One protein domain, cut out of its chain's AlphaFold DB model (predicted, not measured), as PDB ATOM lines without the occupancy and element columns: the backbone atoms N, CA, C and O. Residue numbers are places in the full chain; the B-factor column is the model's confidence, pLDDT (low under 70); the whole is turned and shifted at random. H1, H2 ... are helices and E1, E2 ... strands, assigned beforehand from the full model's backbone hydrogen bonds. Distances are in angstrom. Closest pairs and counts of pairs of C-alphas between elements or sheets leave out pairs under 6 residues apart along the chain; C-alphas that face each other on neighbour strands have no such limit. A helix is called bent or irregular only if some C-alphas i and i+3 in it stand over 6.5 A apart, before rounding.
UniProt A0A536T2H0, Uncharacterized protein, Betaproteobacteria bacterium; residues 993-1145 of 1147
ATOM      1  N   ALA A 993     180.746 176.444 142.424       95.06
ATOM      2  CA  ALA A 993     181.312 175.206 142.952       95.06
ATOM      3  C   ALA A 993     181.924 174.341 141.837       95.06
ATOM      4  O   ALA A 993     183.020 173.802 142.007       95.06
ATOM      5  N   ARG A 994     181.262 174.250 140.674       94.56
ATOM      6  CA  ARG A 994     181.774 173.523 139.505       94.56
ATOM      7  C   ARG A 994     183.052 174.160 138.964       94.56
ATOM      8  O   ARG A 994     184.038 173.447 138.804       94.56
ATOM      9  N   ALA A 995     183.064 175.474 138.751       95.44
ATOM     10  CA  ALA A 995     184.245 176.203 138.292       95.44
ATOM     11  C   ALA A 995     185.414 176.063 139.281       95.44
ATOM     12  O   ALA A 995     186.534 175.738 138.890       95.44
ATOM     13  N   GLY A 996     185.143 176.198 140.585       95.56
ATOM     14  CA  GLY A 996     186.141 175.967 141.629       95.56
ATOM     15  C   GLY A 996     186.691 174.536 141.630       95.56
ATOM     16  O   GLY A 996     187.887 174.338 141.831       95.56
ATOM     17  N   SER A 997     185.854 173.527 141.388       95.12
ATOM     18  CA  SER A 997     186.311 172.140 141.233       95.12
ATOM     19  C   SER A 997     187.192 171.976 139.988       95.12
ATOM     20  O   SER A 997     188.282 171.415 140.072       95.12
ATOM     21  N   GLN A 998     186.778 172.540 138.851       95.19
ATOM     22  CA  GLN A 998     187.504 172.412 137.587       95.19
ATOM     23  C   GLN A 998     188.871 173.082 137.603       95.19
ATOM     24  O   GLN A 998     189.835 172.466 137.164       95.19
ATOM     25  N   VAL A 999     188.993 174.292 138.152       95.62
ATOM     26  CA  VAL A 999     190.291 174.987 138.194       95.62
ATOM     27  C   VAL A 999     191.272 174.258 139.113       95.62
ATOM     28  O   VAL A 999     192.473 174.232 138.860       95.62
ATOM     29  N   ARG A1000     190.758 173.606 140.164       94.94
ATOM     30  CA  ARG A1000     191.557 172.754 141.045       94.94
ATOM     31  C   ARG A1000     192.059 171.520 140.301       94.94
ATOM     32  O   ARG A1000     193.223 171.173 140.461       94.94
ATOM     33  N   THR A1001     191.208 170.871 139.507       95.31
ATOM     34  CA  THR A1001     191.616 169.737 138.664       95.31
ATOM     35  C   THR A1001     192.642 170.172 137.622       95.31
ATOM     36  O   THR A1001     193.696 169.553 137.538       95.31
ATOM     37  N   LEU A1002     192.397 171.283 136.920       95.75
ATOM     38  CA  LEU A1002     193.329 171.871 135.958       95.75
ATOM     39  C   LEU A1002     194.701 172.118 136.595       95.75
ATOM     40  O   LEU A1002     195.711 171.641 136.085       95.75
ATOM     41  N   ALA A1003     194.748 172.794 137.745       94.50
ATOM     42  CA  ALA A1003     196.000 173.075 138.445       94.50
ATOM     43  C   ALA A1003     196.782 171.798 138.819       94.50
ATOM     44  O   ALA A1003     198.010 171.823 138.825       94.50
ATOM     45  N   LEU A1004     196.086 170.690 139.103       93.25
ATOM     46  CA  LEU A1004     196.696 169.385 139.389       93.25
ATOM     47  C   LEU A1004     197.140 168.631 138.125       93.25
ATOM     48  O   LEU A1004     198.026 167.782 138.212       93.25
ATOM     49  N   GLU A1005     196.543 168.918 136.971       94.38
ATOM     50  CA  GLU A1005     196.848 168.260 135.697       94.38
ATOM     51  C   GLU A1005     198.031 168.916 134.965       94.38
ATOM     52  O   GLU A1005     198.819 168.221 134.326       94.38
ATOM     53  N   LEU A1006     198.234 170.231 135.122       96.56
ATOM     54  CA  LEU A1006     199.328 170.969 134.470       96.56
ATOM     55  C   LEU A1006     200.734 170.367 134.699       96.56
ATOM     56  O   LEU A1006     201.475 170.246 133.720       96.56
ATOM     57  N   PRO A1007     201.138 169.936 135.916       96.44
ATOM     58  CA  PRO A1007     202.432 169.279 136.114       96.44
ATOM     59  C   PRO A1007     202.596 167.999 135.292       96.44
ATOM     60  O   PRO A1007     203.691 167.715 134.812       96.44
ATOM     61  N   ARG A1008     201.516 167.229 135.116       95.06
ATOM     62  CA  ARG A1008     201.533 166.009 134.308       95.06
ATOM     63  C   ARG A1008     201.768 166.346 132.835       95.06
ATOM     64  O   ARG A1008     202.649 165.749 132.228       95.06
ATOM     65  N   LEU A1009     201.056 167.337 132.292       95.31
ATOM     66  CA  LEU A1009     201.256 167.787 130.907       95.31
ATOM     67  C   LEU A1009     202.689 168.284 130.671       95.31
ATOM     68  O   LEU A1009     203.310 167.942 129.670       95.31
ATOM     69  N   ALA A1010     203.256 169.033 131.624       95.75
ATOM     70  CA  ALA A1010     204.633 169.527 131.541       95.75
ATOM     71  C   ALA A1010     205.684 168.401 131.420       95.75
ATOM     72  O   ALA A1010     206.741 168.603 130.807       95.75
ATOM     73  N   LEU A1011     205.394 167.230 132.002       94.00
ATOM     74  CA  LEU A1011     206.235 166.031 131.934       94.00
ATOM     75  C   LEU A1011     206.043 165.234 130.636       94.00
ATOM     76  O   LEU A1011     206.990 164.593 130.195       94.00
ATOM     77  N   GLU A1012     204.854 165.273 130.026       93.69
ATOM     78  CA  GLU A1012     204.551 164.560 128.773       93.69
ATOM     79  C   GLU A1012     205.151 165.248 127.530       93.69
ATOM     80  O   GLU A1012     205.399 164.597 126.517       93.69
ATOM     81  N   ILE A1013     205.415 166.556 127.597       95.12
ATOM     82  CA  ILE A1013     206.028 167.317 126.496       95.12
ATOM     83  C   ILE A1013     207.479 166.829 126.258       95.12
ATOM     84  O   ILE A1013     208.209 166.589 127.219       95.12
ATOM     85  N   PRO A1014     207.975 166.710 125.015       92.69
ATOM     86  CA  PRO A1014     209.383 166.383 124.754       92.69
ATOM     87  C   PRO A1014     210.368 167.431 125.320       92.69
ATOM     88  O   PRO A1014     209.997 168.599 125.464       92.69
ATOM     89  N   PRO A1015     211.626 167.087 125.662       89.31
ATOM     90  CA  PRO A1015     212.608 168.050 126.192       89.31
ATOM     91  C   PRO A1015     212.897 169.243 125.260       89.31
ATOM     92  O   PRO A1015     213.165 170.357 125.716       89.31
ATOM     93  N   ASP A1016     212.822 169.011 123.953       88.88
ATOM     94  CA  ASP A1016     212.999 169.992 122.888       88.88
ATOM     95  C   ASP A1016     211.715 170.772 122.543       88.88
ATOM     96  O   ASP A1016     211.797 171.803 121.873       88.88
ATOM     97  N   GLY A1017     210.564 170.323 123.053       91.44
ATOM     98  CA  GLY A1017     209.247 170.905 122.818       91.44
ATOM     99  C   GLY A1017     208.802 171.960 123.836       91.44
ATOM    100  O   GLY A1017     209.421 172.166 124.884       91.44
ATOM    101  N   TYR A1018     207.684 172.619 123.524       94.75
ATOM    102  CA  TYR A1018     207.008 173.585 124.391       94.75
ATOM    103  C   TYR A1018     205.483 173.469 124.276       94.75
ATOM    104  O   TYR A1018     204.939 173.400 123.170       94.75
ATOM    105  N   GLY A1019     204.803 173.456 125.422       95.62
ATOM    106  CA  GLY A1019     203.356 173.279 125.519       95.62
ATOM    107  C   GLY A1019     202.565 174.583 125.497       95.62
ATOM    108  O   GLY A1019     202.922 175.560 126.155       95.62
ATOM    109  N   PHE A1020     201.434 174.569 124.805       95.38
ATOM    110  CA  PHE A1020     200.468 175.658 124.777       95.38
ATOM    111  C   PHE A1020     199.104 175.143 125.234       95.38
ATOM    112  O   PHE A1020     198.490 174.334 124.544       95.38
ATOM    113  N   VAL A1021     198.635 175.587 126.398       96.31
ATOM    114  CA  VAL A1021     197.381 175.119 127.002       96.31
ATOM    115  C   VAL A1021     196.332 176.221 126.921       96.31
ATOM    116  O   VAL A1021     196.436 177.232 127.616       96.31
ATOM    117  N   LEU A1022     195.307 176.017 126.095       95.88
ATOM    118  CA  LEU A1022     194.172 176.924 125.979       95.88
ATOM    119  C   LEU A1022     193.106 176.582 127.029       95.88
ATOM    120  O   LEU A1022     192.622 175.450 127.098       95.88
ATOM    121  N   VAL A1023     192.729 177.559 127.845       96.06
ATOM    122  CA  VAL A1023     191.729 177.419 128.912       96.06
ATOM    123  C   VAL A1023     190.635 178.476 128.747       96.06
ATOM    124  O   VAL A1023     190.940 179.568 128.276       96.06
ATOM    125  N   PRO A1024     189.378 178.187 129.126       94.44
ATOM    126  CA  PRO A1024     188.294 179.156 128.980       94.44
ATOM    127  C   PRO A1024     188.534 180.381 129.862       94.44
ATOM    128  O   PRO A1024     189.006 180.260 130.997       94.44
ATOM    129  N   ASP A1025     188.182 181.561 129.368       93.12
ATOM    130  CA  ASP A1025     188.231 182.790 130.157       93.12
ATOM    131  C   ASP A1025     187.220 182.727 131.315       93.12
ATOM    132  O   ASP A1025     187.554 183.033 132.470       93.12
ATOM    133  N   HIS A1026     186.020 182.210 131.031       92.06
ATOM    134  CA  HIS A1026     184.913 182.068 131.972       92.06
ATOM    135  C   HIS A1026     184.195 180.713 131.834       92.06
ATOM    136  O   HIS A1026     184.241 180.044 130.809       92.06
ATOM    137  N   LEU A1027     183.502 180.287 132.890       91.38
ATOM    138  CA  LEU A1027     182.614 179.122 132.874       91.38
ATOM    139  C   LEU A1027     181.215 179.553 133.304       91.38
ATOM    140  O   LEU A1027     180.958 179.761 134.492       91.38
ATOM    141  N   GLY A1028     180.307 179.692 132.336       87.56
ATOM    142  CA  GLY A1028     179.019 180.341 132.585       87.56
ATOM    143  C   GLY A1028     179.246 181.785 133.038       87.56
ATOM    144  O   GLY A1028     179.964 182.520 132.363       87.56
ATOM    145  N   SER A1029     178.696 182.151 134.197       88.31
ATOM    146  CA  SER A1029     178.860 183.475 134.818       88.31
ATOM    147  C   SER A1029     180.099 183.610 135.717       88.31
ATOM    148  O   SER A1029     180.228 184.591 136.452       88.31
ATOM    149  N   VAL A1030     180.992 182.613 135.728       93.94
ATOM    150  CA  VAL A1030     182.142 182.565 136.639       93.94
ATOM    151  C   VAL A1030     183.435 182.897 135.895       93.94
ATOM    152  O   VAL A1030     183.835 182.103 135.042       93.94
ATOM    153  N   PRO A1031     184.157 183.973 136.261       93.25
ATOM    154  CA  PRO A1031     185.520 184.194 135.787       93.25
ATOM    155  C   PRO A1031     186.406 183.003 136.177       93.25
ATOM    156  O   PRO A1031     186.567 182.702 137.363       93.25
ATOM    157  N   PHE A1032     186.941 182.290 135.186       94.88
ATOM    158  CA  PHE A1032     187.635 181.020 135.394       94.88
ATOM    159  C   PHE A1032     189.150 181.208 135.375       94.88
ATOM    160  O   PHE A1032     189.781 181.191 136.437       94.88
ATOM    161  N   ALA A1033     189.723 181.422 134.187       94.56
ATOM    162  CA  ALA A1033     191.162 181.580 133.996       94.56
ATOM    163  C   ALA A1033     191.588 183.001 133.593       94.56
ATOM    164  O   ALA A1033     192.786 183.248 133.441       94.56
ATOM    165  N   ARG A1034     190.644 183.946 133.486       92.00
ATOM    166  CA  ARG A1034     190.940 185.373 133.290       92.00
ATOM    167  C   ARG A1034     191.961 185.863 134.320       92.00
ATOM    168  O   ARG A1034     191.701 185.757 135.515       92.00
ATOM    169  N   ASN A1035     193.099 186.398 133.889       90.94
ATOM    170  CA  ASN A1035     194.202 186.853 134.755       90.94
ATOM    171  C   ASN A1035     194.841 185.761 135.647       90.94
ATOM    172  O   ASN A1035     195.618 186.075 136.554       90.94
ATOM    173  N   ALA A1036     194.548 184.479 135.410       94.44
ATOM    174  CA  ALA A1036     195.088 183.356 136.178       94.44
ATOM    175  C   ALA A1036     196.341 182.728 135.548       94.44
ATOM    176  O   ALA A1036     197.044 181.969 136.215       94.44
ATOM    177  N   GLN A1037     196.621 183.032 134.277       92.31
ATOM    178  CA  GLN A1037     197.584 182.344 133.411       92.31
ATOM    179  C   GLN A1037     198.939 182.115 134.099       92.31
ATOM    180  O   GLN A1037     199.391 180.979 134.225       92.31
ATOM    181  N   GLY A1038     199.564 183.187 134.602       90.31
ATOM    182  CA  GLY A1038     200.860 183.106 135.282       90.31
ATOM    183  C   GLY A1038     200.796 182.353 136.613       90.31
ATOM    184  O   GLY A1038     201.639 181.503 136.889       90.31
ATOM    185  N   GLY A1039     199.779 182.609 137.440       92.12
ATOM    186  CA  GLY A1039     199.676 181.979 138.759       92.12
ATOM    187  C   GLY A1039     199.235 180.513 138.729       92.12
ATOM    188  O   GLY A1039     199.435 179.818 139.722       92.12
ATOM    189  N   LEU A1040     198.700 180.018 137.607       95.25
ATOM    190  CA  LEU A1040     198.436 178.591 137.383       95.25
ATOM    191  C   LEU A1040     199.717 177.784 137.136       95.25
ATOM    192  O   LEU A1040     199.746 176.589 137.433       95.25
ATOM    193  N   VAL A1041     200.772 178.422 136.619       95.25
ATOM    194  CA  VAL A1041     202.046 177.772 136.261       95.25
ATOM    195  C   VAL A1041     203.201 178.132 137.199       95.25
ATOM    196  O   VAL A1041     204.298 177.601 137.040       95.25
ATOM    197  N   LEU A1042     202.985 179.005 138.186       93.94
ATOM    198  CA  LEU A1042     204.008 179.466 139.128       93.94
ATOM    199  C   LEU A1042     203.690 179.084 140.589       93.94
ATOM    200  O   LEU A1042     202.532 178.831 140.942       93.94
ATOM    201  N   PRO A1043     204.705 179.071 141.476       91.62
ATOM    202  CA  PRO A1043     204.484 179.089 142.920       91.62
ATOM    203  C   PRO A1043     203.664 180.317 143.359       91.62
ATOM    204  O   PRO A1043     203.775 181.372 142.733       91.62
ATOM    205  N   PRO A1044     202.845 180.210 144.423       92.25
ATOM    206  CA  PRO A1044     202.722 179.075 145.343       92.25
ATOM    207  C   PRO A1044     201.699 178.011 144.905       92.25
ATOM    208  O   PRO A1044     201.540 177.007 145.598       92.25
ATOM    209  N   SER A1045     200.989 178.220 143.793       91.00
ATOM    210  CA  SER A1045     199.983 177.272 143.287       91.00
ATOM    211  C   SER A1045     200.622 175.979 142.790       91.00
ATOM    212  O   SER A1045     200.065 174.898 142.969       91.00
ATOM    213  N   GLN A1046     201.808 176.103 142.188       93.06
ATOM    214  CA  GLN A1046     202.656 174.990 141.788       93.06
ATOM    215  C   GLN A1046     203.850 174.856 142.733       93.06
ATOM    216  O   GLN A1046     204.387 175.842 143.234       93.06
ATOM    217  N   SER A1047     204.305 173.623 142.960       89.00
ATOM    218  CA  SER A1047     205.511 173.379 143.768       89.00
ATOM    219  C   SER A1047     206.801 173.808 143.057       89.00
ATOM    220  O   SER A1047     207.782 174.146 143.715       89.00
ATOM    221  N   VAL A1048     206.783 173.819 141.720       90.25
ATOM    222  CA  VAL A1048     207.892 174.201 140.839       90.25
ATOM    223  C   VAL A1048     207.322 175.022 139.672       90.25
ATOM    224  O   VAL A1048     206.223 174.705 139.215       90.25
ATOM    225  N   PRO A1049     208.023 176.059 139.174       93.31
ATOM    226  CA  PRO A1049     207.602 176.788 137.977       93.31
ATOM    227  C   PRO A1049     207.456 175.865 136.757       93.31
ATOM    228  O   PRO A1049     208.413 175.208 136.350       93.31
ATOM    229  N   LEU A1050     206.270 175.849 136.149       96.00
ATOM    230  CA  LEU A1050     205.962 175.101 134.923       96.00
ATOM    231  C   LEU A1050     206.140 175.948 133.654       96.00
ATOM    232  O   LEU A1050     206.171 175.399 132.553       96.00
ATOM    233  N   SER A1051     206.300 177.269 133.803       94.25
ATOM    234  CA  SER A1051     206.362 178.242 132.701       94.25
ATOM    235  C   SER A1051     207.495 178.006 131.698       94.25
ATOM    236  O   SER A1051     207.453 178.548 130.606       94.25
ATOM    237  N   MET A1052     208.519 177.221 132.052       92.88
ATOM    238  CA  MET A1052     209.615 176.867 131.134       92.88
ATOM    239  C   MET A1052     209.280 175.700 130.199       92.88
ATOM    240  O   MET A1052     210.032 175.400 129.273       92.88
ATOM    241  N   ARG A1053     208.166 175.010 130.451       95.81
ATOM    242  CA  ARG A1053     207.748 173.798 129.735       95.81
ATOM    243  C   ARG A1053     206.431 173.992 129.010       95.81
ATOM    244  O   ARG A1053     206.247 173.445 127.927       95.81
ATOM    245  N   LEU A1054     205.528 174.755 129.613       96.44
ATOM    246  CA  LEU A1054     204.248 175.099 129.024       96.44
ATOM    247  C   LEU A1054     203.777 176.472 129.482       96.44
ATOM    248  O   LEU A1054     204.195 176.977 130.524       96.44
ATOM    249  N   ILE A1055     202.845 177.037 128.726       95.62
ATOM    250  CA  ILE A1055     202.088 178.217 129.126       95.62
ATOM    251  C   ILE A1055     200.591 177.933 129.089       95.62
ATOM    252  O   ILE A1055     200.120 177.117 128.299       95.62
ATOM    253  N   VAL A1056     199.851 178.627 129.947       96.25
ATOM    254  CA  VAL A1056     198.388 178.638 129.962       96.25
ATOM    255  C   VAL A1056     197.918 179.964 129.382       96.25
ATOM    256  O   VAL A1056     198.469 181.000 129.751       96.25
ATOM    257  N   GLN A1057     196.947 179.945 128.472       95.19
ATOM    258  CA  GLN A1057     196.424 181.127 127.775       95.19
ATOM    259  C   GLN A1057     194.907 181.052 127.630       95.19
ATOM    260  O   GLN A1057     194.351 179.952 127.605       95.19
ATOM    261  N   THR A1058     194.246 182.204 127.513       95.31
ATOM    262  CA  THR A1058     192.814 182.272 127.186       95.31
ATOM    263  C   THR A1058     192.606 182.613 125.705       95.31
ATOM    264  O   THR A1058     193.531 183.097 125.044       95.31
ATOM    265  N   PRO A1059     191.402 182.382 125.146       93.25
ATOM    266  CA  PRO A1059     191.066 182.772 123.775       93.25
ATOM    267  C   PRO A1059     191.359 184.245 123.451       93.25
ATOM    268  O   PRO A1059     191.807 184.550 122.346       93.25
ATOM    269  N   ALA A1060     191.191 185.143 124.428       90.38
ATOM    270  CA  ALA A1060     191.459 186.574 124.282       90.38
ATOM    271  C   ALA A1060     192.945 186.907 124.052       90.38
ATOM    272  O   ALA A1060     193.253 187.929 123.440       90.38
ATOM    273  N   ASP A1061     193.864 186.049 124.503       89.69
ATOM    274  CA  ASP A1061     195.303 186.277 124.359       89.69
ATOM    275  C   ASP A1061     195.808 185.896 122.951       89.69
ATOM    276  O   ASP A1061     196.805 186.441 122.471       89.69
ATOM    277  N   LEU A1062     195.121 184.975 122.260       90.38
ATOM    278  CA  LEU A1062     195.573 184.364 121.000       90.38
ATOM    279  C   LEU A1062     195.943 185.341 119.871       90.38
ATOM    280  O   LEU A1062     196.925 185.047 119.183       90.38
ATOM    281  N   PRO A1063     195.246 186.473 119.647       90.88
ATOM    282  CA  PRO A1063     195.592 187.398 118.564       90.88
ATOM    283  C   PRO A1063     196.999 187.999 118.671       90.88
ATOM    284  O   PRO A1063     197.607 188.313 117.651       90.88
ATOM    285  N   ALA A1064     197.540 188.148 119.885       89.62
ATOM    286  CA  ALA A1064     198.861 188.745 120.103       89.62
ATOM    287  C   ALA A1064     200.021 187.752 119.884       89.62
ATOM    288  O   ALA A1064     201.172 188.152 119.678       89.62
ATOM    289  N   TRP A1065     199.734 186.447 119.896       90.56
ATOM    290  CA  TRP A1065     200.750 185.394 119.888       90.56
ATOM    291  C   TRP A1065     201.620 185.302 118.630       90.56
ATOM    292  O   TRP A1065     202.824 185.104 118.803       90.56
ATOM    293  N   PRO A1066     201.114 185.483 117.394       91.12
ATOM    294  CA  PRO A1066     201.966 185.457 116.202       91.12
ATOM    295  C   PRO A1066     203.132 186.448 116.288       91.12
ATOM    296  O   PRO A1066     204.271 186.125 115.948       91.12
ATOM    297  N   ASP A1067     202.870 187.640 116.822       89.31
ATOM    298  CA  ASP A1067     203.892 188.662 117.012       89.31
ATOM    299  C   ASP A1067     204.863 188.322 118.153       89.31
ATOM    300  O   ASP A1067     206.073 188.521 118.041       89.31
ATOM    301  N   HIS A1068     204.364 187.742 119.245       91.00
ATOM    302  CA  HIS A1068     205.212 187.239 120.326       91.00
ATOM    303  C   HIS A1068     206.151 186.114 119.870       91.00
ATOM    304  O   HIS A1068     207.321 186.089 120.258       91.00
ATOM    305  N   ILE A1069     205.667 185.207 119.021       90.00
ATOM    306  CA  ILE A1069     206.459 184.107 118.461       90.00
ATOM    307  C   ILE A1069     207.574 184.653 117.566       90.00
ATOM    308  O   ILE A1069     208.726 184.244 117.724       90.00
ATOM    309  N   ARG A1070     207.275 185.626 116.690       88.38
ATOM    310  CA  ARG A1070     208.290 186.303 115.860       88.38
ATOM    311  C   ARG A1070     209.379 186.977 116.686       88.38
ATOM    312  O   ARG A1070     210.543 186.940 116.305       88.38
ATOM    313  N   ARG A1071     209.011 187.546 117.833       89.56
ATOM    314  CA  ARG A1071     209.946 188.153 118.791       89.56
ATOM    315  C   ARG A1071     210.717 187.131 119.641       89.56
ATOM    316  O   ARG A1071     211.440 187.524 120.550       89.56
ATOM    317  N   GLY A1072     210.567 185.829 119.384       90.69
ATOM    318  CA  GLY A1072     211.294 184.777 120.094       90.69
ATOM    319  C   GLY A1072     210.766 184.483 121.502       90.69
ATOM    320  O   GLY A1072     211.510 183.952 122.325       90.69
ATOM    321  N   LEU A1073     209.500 184.800 121.818       92.50
ATOM    322  CA  LEU A1073     208.956 184.602 123.171       92.50
ATOM    323  C   LEU A1073     209.040 183.142 123.638       92.50
ATOM    324  O   LEU A1073     209.380 182.895 124.789       92.50
ATOM    325  N   VAL A1074     208.750 182.167 122.774       92.38
ATOM    326  CA  VAL A1074     208.749 180.743 123.164       92.38
ATOM    327  C   VAL A1074     210.166 180.259 123.495       92.38
ATOM    328  O   VAL A1074     210.374 179.550 124.477       92.38
ATOM    329  N   ASP A1075     211.158 180.693 122.716       91.44
ATOM    330  CA  ASP A1075     212.578 180.456 122.998       91.44
ATOM    331  C   ASP A1075     213.008 181.126 124.316       91.44
ATOM    332  O   ASP A1075     213.691 180.516 125.141       91.44
ATOM    333  N   ALA A1076     212.535 182.349 124.575       92.25
ATOM    334  CA  ALA A1076     212.772 183.025 125.843       92.25
ATOM    335  C   ALA A1076     212.145 182.273 127.031       92.25
ATOM    336  O   ALA A1076     212.820 182.065 128.036       92.25
ATOM    337  N   LEU A1077     210.890 181.826 126.917       92.81
ATOM    338  CA  LEU A1077     210.164 181.112 127.976       92.81
ATOM    339  C   LEU A1077     210.881 179.823 128.397       92.81
ATOM    340  O   LEU A1077     210.910 179.499 129.578       92.81
ATOM    341  N   ARG A1078     211.521 179.116 127.459       92.69
ATOM    342  CA  ARG A1078     212.300 177.899 127.753       92.69
ATOM    343  C   ARG A1078     213.593 178.154 128.525       92.69
ATOM    344  O   ARG A1078     214.102 177.233 129.160       92.69
ATOM    345  N   ARG A1079     214.152 179.363 128.425       90.44
ATOM    346  CA  ARG A1079     215.487 179.707 128.947       90.44
ATOM    347  C   ARG A1079     215.445 180.613 130.171       90.44
ATOM    348  O   ARG A1079     216.360 180.558 130.990       90.44
ATOM    349  N   TYR A1080     214.412 181.438 130.293       91.19
ATOM    350  CA  TYR A1080     214.300 182.466 131.319       91.19
ATOM    351  C   TYR A1080     213.025 182.277 132.151       91.19
ATOM    352  O   TYR A1080     211.976 181.927 131.607       91.19
ATOM    353  N   PRO A1081     213.076 182.535 133.470       88.50
ATOM    354  CA  PRO A1081     211.878 182.576 134.298       88.50
ATOM    355  C   PRO A1081     210.874 183.639 133.813       88.50
ATOM    356  O   PRO A1081     211.246 184.640 133.196       88.50
ATOM    357  N   LEU A1082     209.586 183.434 134.115       88.19
ATOM    358  CA  LEU A1082     208.489 184.249 133.570       88.19
ATOM    359  C   LEU A1082     208.598 185.751 133.912       88.19
ATOM    360  O   LEU A1082     208.139 186.587 133.141       88.19
ATOM    361  N   ASP A1083     209.221 186.104 135.035       84.31
ATOM    362  CA  ASP A1083     209.417 187.490 135.493       84.31
ATOM    363  C   ASP A1083     210.466 188.278 134.685       84.31
ATOM    364  O   ASP A1083     210.434 189.508 134.658       84.31
ATOM    365  N   SER A1084     211.373 187.590 133.990       87.50
ATOM    366  CA  SER A1084     212.468 188.186 133.213       87.50
ATOM    367  C   SER A1084     212.312 187.985 131.705       87.50
ATOM    368  O   SER A1084     213.052 188.587 130.919       87.50
ATOM    369  N   VAL A1085     211.315 187.201 131.280       90.06
ATOM    370  CA  VAL A1085     211.139 186.796 129.880       90.06
ATOM    371  C   VAL A1085     210.966 187.987 128.936       90.06
ATOM    372  O   VAL A1085     211.625 188.060 127.902       90.06
ATOM    373  N   TRP A1086     210.158 188.979 129.314       88.19
ATOM    374  CA  TRP A1086     209.914 190.156 128.478       88.19
ATOM    375  C   TRP A1086     211.137 191.065 128.365       88.19
ATOM    376  O   TRP A1086     211.353 191.672 127.319       88.19
ATOM    377  N   SER A1087     211.979 191.109 129.402       88.19
ATOM    378  CA  SER A1087     213.268 191.807 129.341       88.19
ATOM    379  C   SER A1087     214.233 191.100 128.384       88.19
ATOM    380  O   SER A1087     214.907 191.754 127.585       88.19
ATOM    381  N   ALA A1088     214.267 189.764 128.397       85.88
ATOM    382  CA  ALA A1088     215.082 188.976 127.474       85.88
ATOM    383  C   ALA A1088     214.628 189.131 126.011       85.88
ATOM    384  O   ALA A1088     215.470 189.303 125.127       85.88
ATOM    385  N   VAL A1089     213.313 189.138 125.768       87.38
ATOM    386  CA  VAL A1089     212.718 189.402 124.448       87.38
ATOM    387  C   VAL A1089     213.031 190.829 123.983       87.38
ATOM    388  O   VAL A1089     213.561 191.020 122.894       87.38
ATOM    389  N   GLY A1090     212.778 191.840 124.822       85.88
ATOM    390  CA  GLY A1090     212.998 193.248 124.470       85.88
ATOM    391  C   GLY A1090     214.468 193.628 124.261       85.88
ATOM    392  O   GLY A1090     214.759 194.545 123.501       85.88
ATOM    393  N   SER A1091     215.401 192.911 124.894       85.44
ATOM    394  CA  SER A1091     216.848 193.100 124.711       85.44
ATOM    395  C   SER A1091     217.440 192.301 123.545       85.44
ATOM    396  O   SER A1091     218.657 192.318 123.362       85.44
ATOM    397  N   GLY A1092     216.616 191.579 122.775       79.75
ATOM    398  CA  GLY A1092     217.074 190.772 121.642       79.75
ATOM    399  C   GLY A1092     217.950 189.580 122.041       79.75
ATOM    400  O   GLY A1092     218.701 189.071 121.219       79.75
ATOM    401  N   ARG A1093     217.894 189.116 123.299       76.50
ATOM    402  CA  ARG A1093     218.609 187.902 123.760       76.50
ATOM    403  C   ARG A1093     217.867 186.611 123.400       76.50
ATOM    404  O   ARG A1093     218.425 185.514 123.513       76.50
ATOM    405  N   ALA A1094     216.613 186.739 122.984       68.19
ATOM    406  CA  ALA A1094     215.825 185.699 122.348       68.19
ATOM    407  C   ALA A1094     215.650 186.059 120.873       68.19
ATOM    408  O   ALA A1094     215.006 187.052 120.553       68.19
ATOM    409  N   VAL A1095     216.303 185.298 119.992       66.31
ATOM    410  CA  VAL A1095     216.420 185.632 118.559       66.31
ATOM    411  C   VAL A1095     215.834 184.534 117.677       66.31
ATOM    412  O   VAL A1095     215.733 184.725 116.475       66.31
ATOM    413  N   ILE A1096     215.440 183.386 118.242       81.44
ATOM    414  CA  ILE A1096     214.961 182.242 117.463       81.44
ATOM    415  C   ILE A1096     213.426 182.223 117.501       81.44
ATOM    416  O   ILE A1096     212.853 181.886 118.543       81.44
ATOM    417  N   PRO A1097     212.732 182.565 116.396       84.00
ATOM    418  CA  PRO A1097     211.296 182.363 116.295       84.00
ATOM    419  C   PRO A1097     211.019 180.862 116.336       84.00
ATOM    420  O   PRO A1097     211.490 180.106 115.487       84.00
ATOM    421  N   MET A1098     210.277 180.424 117.344       86.69
ATOM    422  CA  MET A1098     209.979 179.015 117.570       86.69
ATOM    423  C   MET A1098     208.504 178.868 117.928       86.69
ATOM    424  O   MET A1098     208.000 179.574 118.800       86.69
ATOM    425  N   MET A1099     207.818 177.947 117.256       87.81
ATOM    426  CA  MET A1099     206.419 177.627 117.536       87.81
ATOM    427  C   MET A1099     206.313 176.697 118.753       87.81
ATOM    428  O   MET A1099     207.198 175.862 118.961       87.81
ATOM    429  N   PRO A1100     205.220 176.769 119.533       91.44
ATOM    430  CA  PRO A1100     204.859 175.677 120.430       91.44
ATOM    431  C   PRO A1100     204.704 174.366 119.644       91.44
ATOM    432  O   PRO A1100     204.172 174.358 118.532       91.44
ATOM    433  N   SER A1101     205.175 173.259 120.216       90.44
ATOM    434  CA  SER A1101     205.164 171.934 119.579       90.44
ATOM    435  C   SER A1101     203.969 171.080 120.000       90.44
ATOM    436  O   SER A1101     203.602 170.143 119.297       90.44
ATOM    437  N   ASN A1102     203.369 171.381 121.154       93.50
ATOM    438  CA  ASN A1102     202.288 170.600 121.742       93.50
ATOM    439  C   ASN A1102     201.153 171.536 122.150       93.50
ATOM    440  O   ASN A1102     201.346 172.421 122.982       93.50
ATOM    441  N   TYR A1103     199.970 171.325 121.582       93.56
ATOM    442  CA  TYR A1103     198.788 172.136 121.850       93.56
ATOM    443  C   TYR A1103     197.786 171.329 122.661       93.56
ATOM    444  O   TYR A1103     197.518 170.166 122.358       93.56
ATOM    445  N   TYR A1104     197.229 171.957 123.685       95.00
ATOM    446  CA  TYR A1104     196.219 171.375 124.553       95.00
ATOM    447  C   TYR A1104     195.063 172.350 124.719       95.00
ATOM    448  O   TYR A1104     195.251 173.568 124.674       95.00
ATOM    449  N   CYS A1105     193.876 171.825 124.980       94.81
ATOM    450  CA  CYS A1105     192.728 172.608 125.400       94.81
ATOM    451  C   CYS A1105     192.066 171.992 126.626       94.81
ATOM    452  O   CYS A1105     192.042 170.775 126.799       94.81
ATOM    453  N   TRP A1106     191.513 172.836 127.491       95.69
ATOM    454  CA  TRP A1106     190.741 172.372 128.633       95.69
ATOM    455  C   TRP A1106     189.300 172.066 128.233       95.69
ATOM    456  O   TRP A1106     188.528 172.973 127.911       95.69
ATOM    457  N   ASN A1107     188.907 170.796 128.307       93.06
ATOM    458  CA  ASN A1107     187.524 170.393 128.103       93.06
ATOM    459  C   ASN A1107     186.759 170.486 129.430       93.06
ATOM    460  O   ASN A1107     186.811 169.593 130.278       93.06
ATOM    461  N   ALA A1108     185.991 171.563 129.598       86.31
ATOM    462  CA  ALA A1108     185.171 171.786 130.788       86.31
ATOM    463  C   ALA A1108     184.056 170.735 130.982       86.31
ATOM    464  O   ALA A1108     183.514 170.602 132.080       86.31
ATOM    465  N   THR A1109     183.694 169.962 129.956       85.75
ATOM    466  CA  THR A1109     182.696 168.891 130.084       85.75
ATOM    467  C   THR A1109     183.312 167.638 130.701       85.75
ATOM    468  O   THR A1109     182.743 167.092 131.647       85.75
ATOM    469  N   SER A1110     184.481 167.210 130.211       87.12
ATOM    470  CA  SER A1110     185.192 166.022 130.712       87.12
ATOM    471  C   SER A1110     186.062 166.307 131.943       87.12
ATOM    472  O   SER A1110     186.373 165.382 132.696       87.12
ATOM    473  N   GLY A1111     186.421 167.573 132.178       88.12
ATOM    474  CA  GLY A1111     187.310 167.998 133.259       88.12
ATOM    475  C   GLY A1111     188.750 167.531 133.059       88.12
ATOM    476  O   GLY A1111     189.381 167.133 134.038       88.12
ATOM    477  N   LYS A1112     189.218 167.515 131.805       90.50
ATOM    478  CA  LYS A1112     190.553 167.058 131.401       90.50
ATOM    479  C   LYS A1112     191.165 167.982 130.354       90.50
ATOM    480  O   LYS A1112     190.440 168.656 129.615       90.50
ATOM    481  N   ALA A1113     192.490 167.961 130.258       93.19
ATOM    482  CA  ALA A1113     193.201 168.553 129.138       93.19
ATOM    483  C   ALA A1113     193.235 167.581 127.946       93.19
ATOM    484  O   ALA A1113     193.663 166.436 128.073       93.19
ATOM    485  N   GLU A1114     192.795 168.050 126.784       93.50
ATOM    486  CA  GLU A1114     192.749 167.289 125.535       93.50
ATOM    487  C   GLU A1114     193.836 167.805 124.587       93.50
ATOM    488  O   GLU A1114     194.030 169.016 124.461       93.50
ATOM    489  N   ALA A1115     194.552 166.903 123.916       92.00
ATOM    490  CA  ALA A1115     195.546 167.283 122.916       92.00
ATOM    491  C   ALA A1115     194.870 167.768 121.621       92.00
ATOM    492  O   ALA A1115     193.858 167.214 121.192       92.00
ATOM    493  N   LEU A1116     195.457 168.779 120.979       89.19
ATOM    494  CA  LEU A1116     194.987 169.349 119.718       89.19
ATOM    495  C   LEU A1116     196.049 169.216 118.626       89.19
ATOM    496  O   LEU A1116     197.229 169.493 118.844       89.19
ATOM    497  N   ALA A1117     195.608 168.847 117.425       84.00
ATOM    498  CA  ALA A1117     196.424 168.906 116.221       84.00
ATOM    499  C   ALA A1117     196.212 170.267 115.542       84.00
ATOM    500  O   ALA A1117     195.168 170.505 114.936       84.00
ATOM    501  N   LEU A1118     197.191 171.165 115.665       81.56
ATOM    502  CA  LEU A1118     197.190 172.469 115.001       81.56
ATOM    503  C   LEU A1118     198.134 172.416 113.789       81.56
ATOM    504  O   LEU A1118     199.295 172.030 113.933       81.56
ATOM    505  N   ALA A1119     197.663 172.797 112.598       66.75
ATOM    506  CA  ALA A1119     198.538 172.952 111.432       66.75
ATOM    507  C   ALA A1119     199.525 174.110 111.675       66.75
ATOM    508  O   ALA A1119     199.142 175.133 112.247       66.75
ATOM    509  N   SER A1120     200.795 173.973 111.270       64.12
ATOM    510  CA  SER A1120     201.792 175.028 111.494       64.12
ATOM    511  C   SER A1120     201.475 176.254 110.630       64.12
ATOM    512  O   SER A1120     201.779 176.272 109.438       64.12
ATOM    513  N   ALA A1121     200.874 177.277 111.231       63.34
ATOM    514  CA  ALA A1121     200.518 178.518 110.560       63.34
ATOM    515  C   ALA A1121     201.060 179.725 111.340       63.34
ATOM    516  O   ALA A1121     200.738 179.911 112.513       63.34
ATOM    517  N   LEU A1122     201.876 180.548 110.678       66.44
ATOM    518  CA  LEU A1122     202.250 181.892 111.121       66.44
ATOM    519  C   LEU A1122     201.459 182.889 110.257       66.44
ATOM    520  O   LEU A1122     201.374 182.702 109.049       66.44
ATOM    521  N   ASP A1123     200.871 183.912 110.885       65.44
ATOM    522  CA  ASP A1123     200.059 184.998 110.289       65.44
ATOM    523  C   ASP A1123     198.548 184.740 110.144       65.44
ATOM    524  O   ASP A1123     197.903 184.333 111.113       65.44
ATOM    525  N   SER A1124     197.956 185.062 108.985       60.94
ATOM    526  CA  SER A1124     196.501 185.190 108.761       60.94
ATOM    527  C   SER A1124     195.709 183.908 109.010       60.94
ATOM    528  O   SER A1124     194.498 183.965 109.173       60.94
ATOM    529  N   GLN A1125     196.397 182.771 109.100       79.38
ATOM    530  CA  GLN A1125     195.812 181.467 109.379       79.38
ATOM    531  C   GLN A1125     195.908 181.048 110.857       79.38
ATOM    532  O   GLN A1125     195.376 180.002 111.200       79.38
ATOM    533  N   TRP A1126     196.553 181.808 111.759       87.06
ATOM    534  CA  TRP A1126     196.704 181.409 113.175       87.06
ATOM    535  C   TRP A1126     195.355 181.272 113.889       87.06
ATOM    536  O   TRP A1126     195.054 180.226 114.463       87.06
ATOM    537  N   LEU A1127     194.527 182.320 113.834       88.25
ATOM    538  CA  LEU A1127     193.198 182.288 114.446       88.25
ATOM    539  C   LEU A1127     192.290 181.284 113.730       88.25
ATOM    540  O   LEU A1127     191.575 180.547 114.401       88.25
ATOM    541  N   ASP A1128     192.370 181.190 112.403       86.69
ATOM    542  CA  ASP A1128     191.589 180.225 111.623       86.69
ATOM    543  C   ASP A1128     191.983 178.771 111.925       86.69
ATOM    544  O   ASP A1128     191.115 177.904 112.014       86.69
ATOM    545  N   ALA A1129     193.267 178.495 112.172       87.62
ATOM    546  CA  ALA A1129     193.755 177.183 112.587       87.62
ATOM    547  C   ALA A1129     193.219 176.800 113.971       87.62
ATOM    548  O   ALA A1129     192.769 175.670 114.161       87.62
ATOM    549  N   TRP A1130     193.193 177.742 114.923       90.12
ATOM    550  CA  TRP A1130     192.550 177.533 116.224       90.12
ATOM    551  C   TRP A1130     191.036 177.342 116.098       90.12
ATOM    552  O   TRP A1130     190.503 176.403 116.689       90.12
ATOM    553  N   LYS A1131     190.347 178.161 115.289       88.50
ATOM    554  CA  LYS A1131     188.907 178.011 115.006       88.50
ATOM    555  C   LYS A1131     188.611 176.625 114.433       88.50
ATOM    556  O   LYS A1131     187.754 175.919 114.958       88.50
ATOM    557  N   GLY A1132     189.359 176.191 113.419       86.88
ATOM    558  CA  GLY A1132     189.196 174.880 112.787       86.88
ATOM    559  C   GLY A1132     189.503 173.701 113.717       86.88
ATOM    560  O   GLY A1132     188.750 172.725 113.734       86.88
ATOM    561  N   ALA A1133     190.573 173.794 114.514       88.00
ATOM    562  CA  ALA A1133     190.964 172.748 115.461       88.00
ATOM    563  C   ALA A1133     189.970 172.604 116.624       88.00
ATOM    564  O   ALA A1133     189.699 171.489 117.069       88.00
ATOM    565  N   LEU A1134     189.396 173.713 117.105       90.12
ATOM    566  CA  LEU A1134     188.395 173.690 118.170       90.12
ATOM    567  C   LEU A1134     187.022 173.255 117.652       90.12
ATOM    568  O   LEU A1134     186.393 172.413 118.287       90.12
ATOM    569  N   ALA A1135     186.568 173.770 116.504       85.56
ATOM    570  CA  ALA A1135     185.243 173.466 115.955       85.56
ATOM    571  C   ALA A1135     185.021 171.961 115.721       85.56
ATOM    572  O   ALA A1135     183.922 171.459 115.943       85.56
ATOM    573  N   ASN A1136     186.076 171.241 115.333       77.12
ATOM    574  CA  ASN A1136     186.035 169.803 115.056       77.12
ATOM    575  C   ASN A1136     186.551 168.935 116.223       77.12
ATOM    576  O   ASN A1136     186.677 167.720 116.076       77.12
ATOM    577  N   GLY A1137     186.888 169.549 117.362       81.56
ATOM    578  CA  GLY A1137     187.582 168.909 118.478       81.56
ATOM    579  C   GLY A1137     186.757 168.799 119.770       81.56
ATOM    580  O   GLY A1137     185.651 169.331 119.878       81.56
ATOM    581  N   PRO A1138     187.308 168.142 120.808       81.31
ATOM    582  CA  PRO A1138     186.629 167.918 122.089       81.31
ATOM    583  C   PRO A1138     186.412 169.198 122.920       81.31
ATOM    584  O   PRO A1138     185.659 169.173 123.893       81.31
ATOM    585  N   CYS A1139     187.038 170.318 122.539       89.81
ATOM    586  CA  CYS A1139     186.934 171.619 123.208       89.81
ATOM    587  C   CYS A1139     186.185 172.672 122.373       89.81
ATOM    588  O   CYS A1139     186.483 173.861 122.474       89.81
ATOM    589  N   SER A1140     185.213 172.258 121.556       88.06
ATOM    590  CA  SER A1140     184.464 173.149 120.656       88.06
ATOM    591  C   SER A1140     183.808 174.354 121.339       88.06
ATOM    592  O   SER A1140     183.685 175.408 120.719       88.06
ATOM    593  N   ALA A1141     183.484 174.256 122.633       85.50
ATOM    594  CA  ALA A1141     182.968 175.372 123.429       85.50
ATOM    595  C   ALA A1141     183.910 176.595 123.462       85.50
ATOM    596  O   ALA A1141     183.427 177.723 123.466       85.50
ATOM    597  N   LEU A1142     185.233 176.392 123.415       88.81
ATOM    598  CA  LEU A1142     186.218 177.485 123.392       88.81
ATOM    599  C   LEU A1142     186.183 178.285 122.085       88.81
ATOM    600  O   LEU A1142     186.633 179.426 122.058       88.81
ATOM    601  N   SER A1143     185.635 177.716 121.004       85.94
ATOM    602  CA  SER A1143     185.535 178.416 119.720       85.94
ATOM    603  C   SER A1143     184.611 179.634 119.787       85.94
ATOM    604  O   SER A1143     184.759 180.531 118.963       85.94
ATOM    605  N   ALA A1144     183.665 179.669 120.734       84.88
ATOM    606  CA  ALA A1144     182.743 180.790 120.916       84.88
ATOM    607  C   ALA A1144     183.385 181.998 121.623       84.88
ATOM    608  O   ALA A1144     182.849 183.098 121.547       84.88
ATOM    609  N   GLU A1145     184.518 181.797 122.304       86.19
ATOM    610  CA  GLU A1145     185.285 182.852 122.982       86.19
ATOM    611  C   GLU A1145     186.378 183.458 122.083       86.19
ATOM    612  O   GLU A1145     187.048 184.413 122.478       86.19
TER     613      GLU A1145
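AT A GLANCE: This is residues 993 to 1145 of the 1147 residues of an uncharacterized protein of Betaproteobacteria bacterium (UniProt A0A536T2H0). A small, strongly twisted sheet of four strands forms the middle, with the long helix H1 lying over one face along the strands and the short H2 on the same face. Away from H1, the helices H3, H6 and H7 touch one another in a group, while H4 and H5 make a pair beyond the end of the sheet where E1, E2 and E3 begin. The printed part has 153 residues with seven named helices and four named strands, in the order H1, E1, H2, E2, H3, H4, H5, E3, E4, H6, H7; the sheet runs E2, E1, E3, E4 and is mixed, and the class is mixed, helices and strands. The whole is compact and rounded, with a radius of gyration of the C-alphas of 14.8 A and spans of 44 by 37 by 27 A.

HOW THE PARTS SIT: The inner strands of the sheet are E1, residues 1019 to 1022, and E3, residues 1102 to 1107; they are parallel at 28 degrees, with N 1020 and O 1102 2.8 A apart, within hydrogen-bond range. The edge strand E2, residues 1054 to 1057, is parallel to E1 at 19 degrees, with N 1021 and O 1055 at 2.9 A. The other edge strand E4, residues 1112 to 1116, forms an antiparallel hairpin with E3 at 138 degrees, with N 1105 and O 1114 at 2.9 A. The sheet is only just strongly twisted, its C-alphas lying up to 4.5 A off its best plane. H1, residues 993 to 1012, is on the sheet at a height of 6.5 A, over E1 and E3, and runs along the strands at 10 degrees to E1 on the local plane; this helix and the sheet make two layers, a helix on one face of a sheet. H2, residues 1037 to 1041, is on the same face, and the C-alphas of Gln 1037 and Val 1056 of E2 are their closest, 5.1 A apart. E1, H2 and E2 form a strand-helix-strand unit, two parallel neighbour strands with a helix between them in the chain. With its residues 1003 to 1006 alone, H1 only just touches H2, with 3 pairs of C-alphas within 8 A, the closest those of Ala 1003 and Leu 1040 at 6.1 A. H6, residues 1126 to 1135, and H7, residues 1140 to 1145, only graze the sheet and form a helical hairpin at a steep tilt of 44 degrees, opposite ways; their closest C-alphas, of Leu 1134 and Ser 1140, are 4.7 A apart. H3, residues 1059 to 1070, only just touches H7, with 3 pairs of C-alphas within 8 A, the closest those of Pro 1059 and Glu 1145 at 5.8 A. H4, residues 1073 to 1079, only grazes the sheet and touches H5, residues 1085 to 1090, at a steep tilt of 53 degrees, opposite ways, with the C-alphas of Ala 1076 and Val 1085 closest at 5.8 A. H1 and H3 are apart. Every O i to N i+4 pair is within hydrogen-bond range in H5 and H6, against 14 of 16 in H1, 2 of 3 in H4, 3 of 8 in H3, 0 of 1 in H2 and 0 of 2 in H7; O i to N i+3 pairs within range are 7 of 9 in H3, 1 of 2 in H2 and 3 of 3 in H7.

IN THESE COORDINATES: E3, the longest strand, measures 16.1 A and begins at C-alpha 1102 (202.288, 170.600, 121.742); E4 measures 12.7 A. H1 is 29.2 A long from C-alpha 993 (181.312, 175.206, 142.952), with a kink of 32 degrees near residue 1005. H1 is only just irregular, with C-alphas 1004 and 1007 6.6 A apart; H3, 19.3 A long, is irregular, with C-alphas 1060 and 1063 7.1 A apart. H6 measures 14.2 A, and H7 ends at C-alpha 1145 (185.285, 182.852, 122.982).

THE WHOLE: The two C-alphas farthest apart, of Ala 993 and Gly 1092, are 44.4 A from each other. The printed part has no cut. The links E1 to H2, H2 to E2 and H5 to E3 are long, with 14, 12 and 11 residues. The mean pLDDT of the printed part is 89.5; residues 1094 to 1095 and 1119 to 1124 are under 70.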